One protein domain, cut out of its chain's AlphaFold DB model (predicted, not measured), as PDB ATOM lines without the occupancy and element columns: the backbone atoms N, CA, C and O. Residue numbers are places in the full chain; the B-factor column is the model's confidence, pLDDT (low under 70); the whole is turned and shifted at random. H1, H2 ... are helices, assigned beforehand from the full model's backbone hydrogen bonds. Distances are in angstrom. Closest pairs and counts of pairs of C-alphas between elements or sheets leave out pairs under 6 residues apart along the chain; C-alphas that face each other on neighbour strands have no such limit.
ATOM      1  N   ASP A  64     252.154 118.373 215.099       86.75
ATOM      2  CA  ASP A  64     253.109 118.937 216.053       86.75
ATOM      3  C   ASP A  64     254.530 118.407 215.786       86.75
ATOM      4  O   ASP A  64     254.719 117.181 215.724       86.75
ATOM      5  N   PRO A  65     255.549 119.285 215.679       88.19
ATOM      6  CA  PRO A  65     256.929 118.868 215.438       88.19
ATOM      7  C   PRO A  65     257.409 117.841 216.464       88.19
ATOM      8  O   PRO A  65     258.047 116.852 216.107       88.19
ATOM      9  N   GLU A  66     257.037 118.026 217.732       88.00
ATOM     10  CA  GLU A  66     257.415 117.127 218.820       88.00
ATOM     11  C   GLU A  66     256.781 115.729 218.670       88.00
ATOM     12  O   GLU A  66     257.444 114.714 218.892       88.00
ATOM     13  N   LEU A  67     255.528 115.642 218.202       88.56
ATOM     14  CA  LEU A  67     254.874 114.364 217.899       88.56
ATOM     15  C   LEU A  67     255.504 113.687 216.669       88.56
ATOM     16  O   LEU A  67     255.637 112.462 216.638       88.56
ATOM     17  N   LYS A  68     255.954 114.476 215.685       90.00
ATOM     18  CA  LYS A  68     256.668 113.982 214.499       90.00
ATOM     19  C   LYS A  68     258.010 113.329 214.861       90.00
ATOM     20  O   LYS A  68     258.342 112.305 214.268       90.00
ATOM     21  N   VAL A  69     258.732 113.838 215.867       91.69
ATOM     22  CA  VAL A  69     259.952 113.189 216.398       91.69
ATOM     23  C   VAL A  69     259.627 111.826 217.023       91.69
ATOM     24  O   VAL A  69     260.289 110.838 216.717       91.69
ATOM     25  N   ILE A  70     258.563 111.736 217.831       92.44
ATOM     26  CA  ILE A  70     258.117 110.472 218.455       92.44
ATOM     27  C   ILE A  70     257.728 109.431 217.393       92.44
ATOM     28  O   ILE A  70     257.985 108.237 217.559       92.44
ATOM     29  N   PHE A  71     257.110 109.874 216.297       93.12
ATOM     30  CA  PHE A  71     256.780 109.020 215.159       93.12
ATOM     31  C   PHE A  71     258.025 108.567 214.389       93.12
ATOM     32  O   PHE A  71     258.148 107.370 214.136       93.12
ATOM     33  N   ALA A  72     258.976 109.461 214.105       93.38
ATOM     34  CA  ALA A  72     260.244 109.098 213.469       93.38
ATOM     35  C   ALA A  72     261.017 108.042 214.285       93.38
ATOM     36  O   ALA A  72     261.407 107.012 213.738       93.38
ATOM     37  N   GLU A  73     261.134 108.236 215.602       91.50
ATOM     38  CA  GLU A  73     261.786 107.297 216.532       91.50
ATOM     39  C   GLU A  73     261.095 105.918 216.567       91.50
ATOM     40  O   GLU A  73     261.733 104.870 216.678       91.50
ATOM     41  N   ALA A  74     259.766 105.889 216.425       93.00
ATOM     42  CA  ALA A  74     258.989 104.653 216.339       93.00
ATOM     43  C   ALA A  74     259.030 103.978 214.947       93.00
ATOM     44  O   ALA A  74     258.417 102.920 214.777       93.00
ATOM     45  N   GLY A  75     259.709 104.569 213.955       93.38
ATOM     46  CA  GLY A  75     259.708 104.103 212.561       93.38
ATOM     47  C   GLY A  75     258.390 104.363 211.819       93.38
ATOM     48  O   GLY A  75     258.055 103.650 210.875       93.38
ATOM     49  N   ILE A  76     257.601 105.345 212.261       93.69
ATOM     50  CA  ILE A  76     256.319 105.721 211.655       93.69
ATOM     51  C   ILE A  76     256.555 106.785 210.577       93.69
ATOM     52  O   ILE A  76     256.784 107.954 210.882       93.69
ATOM     53  N   THR A  77     256.444 106.384 209.309       92.81
ATOM     54  CA  THR A  77     256.444 107.299 208.156       92.81
ATOM     55  C   THR A  77     255.063 107.914 207.908       92.81
ATOM     56  O   THR A  77     254.044 107.452 208.430       92.81
ATOM     57  N   GLU A  78     254.999 108.944 207.061       91.19
ATOM     58  CA  GLU A  78     253.736 109.602 206.701       91.19
ATOM     59  C   GLU A  78     252.743 108.651 206.003       91.19
ATOM     60  O   GLU A  78     251.533 108.771 206.190       91.19
ATOM     61  N   ASP A  79     253.224 107.629 205.294       91.00
ATOM     62  CA  ASP A  79     252.367 106.614 204.663       91.00
ATOM     63  C   ASP A  79     251.619 105.765 205.700       91.00
ATOM     64  O   ASP A  79     250.455 105.407 205.511       91.00
ATOM     65  N   HIS A  80     252.242 105.489 206.850       92.50
ATOM     66  CA  HIS A  80     251.587 104.822 207.981       92.50
ATOM     67  C   HIS A  80     250.549 105.721 208.677       92.50
ATOM     68  O   HIS A  80     249.611 105.214 209.301       92.50
ATOM     69  N   LEU A  81     250.696 107.042 208.551       91.06
ATOM     70  CA  LEU A  81     249.776 108.052 209.080       91.06
ATOM     71  C   LEU A  81     248.591 108.325 208.128       91.06
ATOM     72  O   LEU A  81     247.483 108.606 208.603       91.06
ATOM     73  N   LYS A  82     248.793 108.147 206.816       89.75
ATOM     74  CA  LYS A  82     247.751 108.169 205.770       89.75
ATOM     75  C   LYS A  82     246.969 106.854 205.682       89.75
ATOM     76  O   LYS A  82     245.754 106.873 205.489       89.75
ATOM     77  N   ASP A  83     247.610 105.699 205.879       91.44
ATOM     78  CA  ASP A  83     246.918 104.405 205.856       91.44
ATOM     79  C   ASP A  83     245.843 104.320 206.959       91.44
ATOM     80  O   ASP A  83     246.124 104.265 208.158       91.44
ATOM     81  N   LYS A  84     244.577 104.239 206.539       90.94
ATOM     82  CA  LYS A  84     243.380 104.251 207.401       90.94
ATOM     83  C   LYS A  84     243.346 103.148 208.472       90.94
ATOM     84  O   LYS A  84     242.721 103.322 209.521       90.94
ATOM     85  N   ARG A  85     243.983 101.994 208.232       91.31
ATOM     86  CA  ARG A  85     244.015 100.859 209.179       91.31
ATOM     87  C   ARG A  85     245.100 101.046 210.242       91.31
ATOM     88  O   ARG A  85     244.932 100.572 211.368       91.31
ATOM     89  N   THR A  86     246.193 101.709 209.890       93.25
ATOM     90  CA  THR A  86     247.392 101.917 210.717       93.25
ATOM     91  C   THR A  86     247.255 103.189 211.522       93.25
ATOM     92  O   THR A  86     247.370 103.124 212.743       93.25
ATOM     93  N   SER A  87     246.850 104.287 210.888       92.56
ATOM     94  CA  SER A  87     246.566 105.556 211.553       92.56
ATOM     95  C   SER A  87     245.550 105.380 212.686       92.56
ATOM     96  O   SER A  87     245.802 105.779 213.819       92.56
ATOM     97  N   LYS A  88     244.471 104.621 212.443       92.88
ATOM     98  CA  LYS A  88     243.479 104.248 213.466       92.88
ATOM     99  C   LYS A  88     244.051 103.402 214.613       92.88
ATOM    100  O   LYS A  88     243.526 103.461 215.723       92.88
ATOM    101  N   LYS A  89     245.086 102.583 214.380       93.56
ATOM    102  CA  LYS A  89     245.774 101.832 215.449       93.56
ATOM    103  C   LYS A  89     246.708 102.744 216.250       93.56
ATOM    104  O   LYS A  89     246.654 102.687 217.471       93.56
ATOM    105  N   ILE A  90     247.497 103.585 215.575       93.38
ATOM    106  CA  ILE A  90     248.389 104.589 216.179       93.38
ATOM    107  C   ILE A  90     247.573 105.519 217.089       93.38
ATOM    108  O   ILE A  90     247.850 105.607 218.283       93.38
ATOM    109  N   PHE A  91     246.498 106.112 216.557       92.12
ATOM    110  CA  PHE A  91     245.561 106.962 217.297       92.12
ATOM    111  C   PHE A  91     245.022 106.266 218.559       92.12
ATOM    112  O   PHE A  91     245.178 106.777 219.665       92.12
ATOM    113  N   ARG A  92     244.513 105.031 218.431       92.56
ATOM    114  CA  ARG A  92     244.042 104.228 219.577       92.56
ATOM    115  C   ARG A  92     245.127 103.926 220.615       92.56
ATOM    116  O   ARG A  92     244.800 103.743 221.786       92.56
ATOM    117  N   THR A  93     246.395 103.810 220.219       93.00
ATOM    118  CA  THR A  93     247.513 103.632 221.160       93.00
ATOM    119  C   THR A  93     247.773 104.916 221.952       93.00
ATOM    120  O   THR A  93     247.963 104.839 223.166       93.00
ATOM    121  N   ILE A  94     247.692 106.083 221.304       91.06
ATOM    122  CA  ILE A  94     247.809 107.403 221.947       91.06
ATOM    123  C   ILE A  94     246.638 107.639 222.919       91.06
ATOM    124  O   ILE A  94     246.866 107.949 224.089       91.06
ATOM    125  N   GLU A  95     245.390 107.398 222.492       88.25
ATOM    126  CA  GLU A  95     244.195 107.494 223.355       88.25
ATOM    127  C   GLU A  95     244.329 106.630 224.620       88.25
ATOM    128  O   GLU A  95     244.090 107.095 225.738       88.25
ATOM    129  N   LYS A  96     244.753 105.368 224.459       88.75
ATOM    130  CA  LYS A  96     244.931 104.425 225.574       88.75
ATOM    131  C   LYS A  96     245.963 104.893 226.597       88.75
ATOM    132  O   LYS A  96     245.775 104.611 227.779       88.75
ATOM    133  N   ARG A  97     247.021 105.589 226.165       86.00
ATOM    134  CA  ARG A  97     248.048 106.142 227.065       86.00
ATOM    135  C   ARG A  97     247.661 107.468 227.721       86.00
ATOM    136  O   ARG A  97     248.352 107.868 228.646       86.00
ATOM    137  N   GLY A  98     246.554 108.098 227.324       85.19
ATOM    138  CA  GLY A  98     246.073 109.344 227.941       85.19
ATOM    139  C   GLY A  98     246.034 110.563 227.020       85.19
ATOM    140  O   GLY A  98     245.729 111.646 227.503       85.19
ATOM    141  N   GLY A  99     246.270 110.393 225.715       87.62
ATOM    142  CA  GLY A  99     246.274 111.489 224.740       87.62
ATOM    143  C   GLY A  99     247.677 112.000 224.402       87.62
ATOM    144  O   GLY A  99     248.681 111.526 224.942       87.62
ATOM    145  N   VAL A 100     247.743 112.959 223.471       87.38
ATOM    146  CA  VAL A 100     249.009 113.491 222.925       87.38
ATOM    147  C   VAL A 100     249.877 114.101 224.013       87.38
ATOM    148  O   VAL A 100     251.063 113.813 224.066       87.38
ATOM    149  N   GLU A 101     249.294 114.878 224.922       86.38
ATOM    150  CA  GLU A 101     250.050 115.571 225.966       86.38
ATOM    151  C   GLU A 101     250.795 114.595 226.893       86.38
ATOM    152  O   GLU A 101     251.928 114.851 227.293       86.38
ATOM    153  N   THR A 102     250.201 113.433 227.198       88.94
ATOM    154  CA  THR A 102     250.868 112.381 227.983       88.94
ATOM    155  C   THR A 102     252.008 111.733 227.199       88.94
ATOM    156  O   THR A 102     253.091 111.538 227.743       88.94
ATOM    157  N   VAL A 103     251.784 111.444 225.913       88.31
ATOM    158  CA  VAL A 103     252.805 110.915 224.990       88.31
ATOM    159  C   VAL A 103     253.992 111.871 224.863       88.31
ATOM    160  O   VAL A 103     255.145 111.449 224.946       88.31
ATOM    161  N   LEU A 104     253.696 113.158 224.726       88.38
ATOM    162  CA  LEU A 104     254.657 114.236 224.594       88.38
ATOM    163  C   LEU A 104     255.488 114.420 225.870       88.38
ATOM    164  O   LEU A 104     256.717 114.456 225.816       88.38
ATOM    165  N   LYS A 105     254.828 114.443 227.035       87.31
ATOM    166  CA  LYS A 105     255.497 114.465 228.345       87.31
ATOM    167  C   LYS A 105     256.406 113.243 228.537       87.31
ATOM    168  O   LYS A 105     257.536 113.423 228.981       87.31
ATOM    169  N   GLU A 106     255.970 112.036 228.152       87.44
ATOM    170  CA  GLU A 106     256.790 110.808 228.227       87.44
ATOM    171  C   GLU A 106     258.029 110.868 227.309       87.44
ATOM    172  O   GLU A 106     259.091 110.368 227.669       87.44
ATOM    173  N   ALA A 107     257.925 111.490 226.130       84.44
ATOM    174  CA  ALA A 107     259.064 111.669 225.226       84.44
ATOM    175  C   ALA A 107     260.046 112.744 225.718       84.44
ATOM    176  O   ALA A 107     261.263 112.569 225.622       84.44
ATOM    177  N   LYS A 108     259.528 113.834 226.299       85.19
ATOM    178  CA  LYS A 108     260.340 114.918 226.865       85.19
ATOM    179  C   LYS A 108     261.144 114.459 228.083       85.19
ATOM    180  O   LYS A 108     262.329 114.765 228.161       85.19
ATOM    181  N   THR A 109     260.555 113.667 228.986       80.69
ATOM    182  CA  THR A 109     261.291 113.084 230.128       80.69
ATOM    183  C   THR A 109     262.328 112.040 229.710       80.69
ATOM    184  O   THR A 109     263.282 111.810 230.445       80.69
ATOM    185  N   LYS A 110     262.189 111.450 228.517       73.50
ATOM    186  CA  LYS A 110     263.177 110.549 227.899       73.50
ATOM    187  C   LYS A 110     264.274 111.271 227.101       73.50
ATOM    188  O   LYS A 110     265.082 110.604 226.466       73.50
ATOM    189  N   GLY A 111     264.314 112.607 227.115       67.62
ATOM    190  CA  GLY A 111     265.350 113.398 226.436       67.62
ATOM    191  C   GLY A 111     265.200 113.497 224.913       67.62
ATOM    192  O   GLY A 111     266.088 114.018 224.248       67.62
ATOM    193  N   LEU A 112     264.079 113.044 224.336       62.06
ATOM    194  CA  LEU A 112     263.902 112.976 222.877       62.06
ATOM    195  C   LEU A 112     263.708 114.354 222.207       62.06
ATOM    196  O   LEU A 112     263.801 114.474 220.989       62.06
ATOM    197  N   LEU A 113     263.406 115.393 222.995       61.56
ATOM    198  CA  LEU A 113     262.975 116.720 222.522       61.56
ATOM    199  C   LEU A 113     263.896 117.869 222.965       61.56
ATOM    200  O   LEU A 113     263.554 119.041 222.830       61.56
ATOM    201  N   THR A 114     265.086 117.568 223.490       45.50
ATOM    202  CA  THR A 114     266.037 118.588 223.956       45.50
ATOM    203  C   THR A 114     266.932 119.096 222.822       45.50
ATOM    204  O   THR A 114     268.131 118.822 222.803       45.50
ATOM    205  N   VAL A 243     256.974 104.958 222.699       92.56
ATOM    206  CA  VAL A 243     257.719 104.680 221.458       92.56
ATOM    207  C   VAL A 243     257.702 103.184 221.140       92.56
ATOM    208  O   VAL A 243     257.367 102.802 220.022       92.56
ATOM    209  N   ALA A 244     257.949 102.321 222.134       93.12
ATOM    210  CA  ALA A 244     257.882 100.871 221.957       93.12
ATOM    211  C   ALA A 244     256.475 100.402 221.544       93.12
ATOM    212  O   ALA A 244     256.330  99.678 220.566       93.12
ATOM    213  N   ALA A 245     255.420 100.886 222.209       93.31
ATOM    214  CA  ALA A 245     254.042 100.538 221.842       93.31
ATOM    215  C   ALA A 245     253.612 101.066 220.457       93.31
ATOM    216  O   ALA A 245     252.702 100.502 219.845       93.31
ATOM    217  N   LEU A 246     254.227 102.144 219.964       94.12
ATOM    218  CA  LEU A 246     254.037 102.643 218.602       94.12
ATOM    219  C   LEU A 246     254.786 101.774 217.579       94.12
ATOM    220  O   LEU A 246     254.184 101.347 216.591       94.12
ATOM    221  N   LYS A 247     256.043 101.423 217.866       94.50
ATOM    222  CA  LYS A 247     256.865 100.504 217.065       94.50
ATOM    223  C   LYS A 247     256.208  99.124 216.925       94.50
ATOM    224  O   LYS A 247     256.083  98.616 215.811       94.50
ATOM    225  N   ASP A 248     255.660  98.582 218.015       94.44
ATOM    226  CA  ASP A 248     254.898  97.322 218.034       94.44
ATOM    227  C   ASP A 248     253.702  97.341 217.063       94.44
ATOM    228  O   ASP A 248     253.385  96.329 216.433       94.44
ATOM    229  N   VAL A 249     253.016  98.484 216.910       94.62
ATOM    230  CA  VAL A 249     251.882  98.622 215.977       94.62
ATOM    231  C   VAL A 249     252.340  98.504 214.523       94.62
ATOM    232  O   VAL A 249     251.654  97.842 213.734       94.62
ATOM    233  N   ILE A 250     253.480  99.112 214.178       94.06
ATOM    234  CA  ILE A 250     254.064  99.055 212.833       94.06
ATOM    235  C   ILE A 250     254.619  97.664 212.545       94.06
ATOM    236  O   ILE A 250     254.199  97.037 211.571       94.06
ATOM    237  N   GLN A 251     255.452  97.115 213.429       93.25
ATOM    238  CA  GLN A 251     256.024  95.774 213.269       93.25
ATOM    239  C   GLN A 251     254.929  94.700 213.146       93.25
ATOM    240  O   GLN A 251     255.002  93.817 212.286       93.25
ATOM    241  N   LYS A 252     253.846  94.809 213.931       91.75
ATOM    242  CA  LYS A 252     252.697  93.897 213.837       91.75
ATOM    243  C   LYS A 252     251.878  94.077 212.555       91.75
ATOM    244  O   LYS A 252     251.222  93.125 212.136       91.75
ATOM    245  N   ARG A 253     251.885  95.259 211.921       90.31
ATOM    246  CA  ARG A 253     251.355  95.419 210.555       90.31
ATOM    247  C   ARG A 253     252.282  94.762 209.541       90.31
ATOM    248  O   ARG A 253     251.769  94.004 208.731       90.31
ATOM    249  N   HIS A 254     253.581  95.048 209.598       88.75
ATOM    250  CA  HIS A 254     254.571  94.515 208.663       88.75
ATOM    251  C   HIS A 254     254.482  92.986 208.619       88.75
ATOM    252  O   HIS A 254     254.169  92.418 207.577       88.75
ATOM    253  N   LYS A 255     254.567  92.318 209.780       87.81
ATOM    254  CA  LYS A 255     254.356  90.864 209.860       87.81
ATOM    255  C   LYS A 255     253.007  90.439 209.260       87.81
ATOM    256  O   LYS A 255     252.968  89.529 208.451       87.81
ATOM    257  N   ALA A 256     251.906  91.127 209.565       85.00
ATOM    258  CA  ALA A 256     250.589  90.797 209.006       85.00
ATOM    259  C   ALA A 256     250.407  91.102 207.499       85.00
ATOM    260  O   ALA A 256     249.350  90.775 206.964       85.00
ATOM    261  N   MET A 257     251.370  91.753 206.838       80.62
ATOM    262  CA  MET A 257     251.406  91.947 205.381       80.62
ATOM    263  C   MET A 257     252.379  90.990 204.680       80.62
ATOM    264  O   MET A 257     252.136  90.647 203.533       80.62
TER     265      MET A 257
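This is residues 64 to 114 and 243 to 257 of the 275 residues of the protein "neural Wiskott-Aldrich syndrome protein-like isoform X1" of Pogona vitticeps (central bearded dragon) (UniProt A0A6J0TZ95). The longest helix, H5, packs side by side with H3, the two running opposite ways. H1, H2, H3 and H4 make a loop that folds back on itself, H4 turning off the end of H3 to pack on H1, while one end of H5 meets one end of H1. The 66 printed residues hold five named helices, H1 to H5 in chain order, and no named strand; the class is all helix. The whole is compact, with a radius of gyration of the C-alphas of 11.5 A, and elongated, spanning 35 by 20 by 18 A.

H5, residues 243 to 257, is 21.5 A long and ends at C-alpha 257 (251.406, 91.947, 205.381). H3, residues 84 to 97, is 20.3 A long. H4 is residues 100 to 109, 14.2 A. H1 is residues 65 to 73, 12.6 A, beginning at C-alpha 65 (256.929, 118.868, 215.438). H2 is residues 78 to 82, 6.2 A.

H5 touches H3 at a shallow tilt of 28 degrees, opposite ways; the closest C-alphas, Ile 90 and Leu 246, are 6.4 A apart. H5 and H1 touch only at their ends, closest at the C-alphas of Ile 70 and Val 243, 6.5 A. H1 touches H4, closest at the C-alphas of Leu 67 and Leu 104, 6.7 A. H3 only just touches H2 and H4, each only at the corner with 3 pairs of C-alphas within 8 A; the closest are Leu 81 and Ser 87, 4.8 A, and Ile 94 and Val 100, 6.3 A. H1 and H3 are apart. Every O i to N i+4 pair is within hydrogen-bond range in H1, H2 and H4; 8 of 10 are in H3 and 10 of 11 in H5.

The C-alphas farthest apart, Thr 114 and Met 257, are 35.6 A apart. Residues 115 to 242 are not printed; C-alphas 114 and 243 are 16.4 A apart across the cut. Of the links printed whole, each is tight. Residues 111 to 114 have pLDDT under 70.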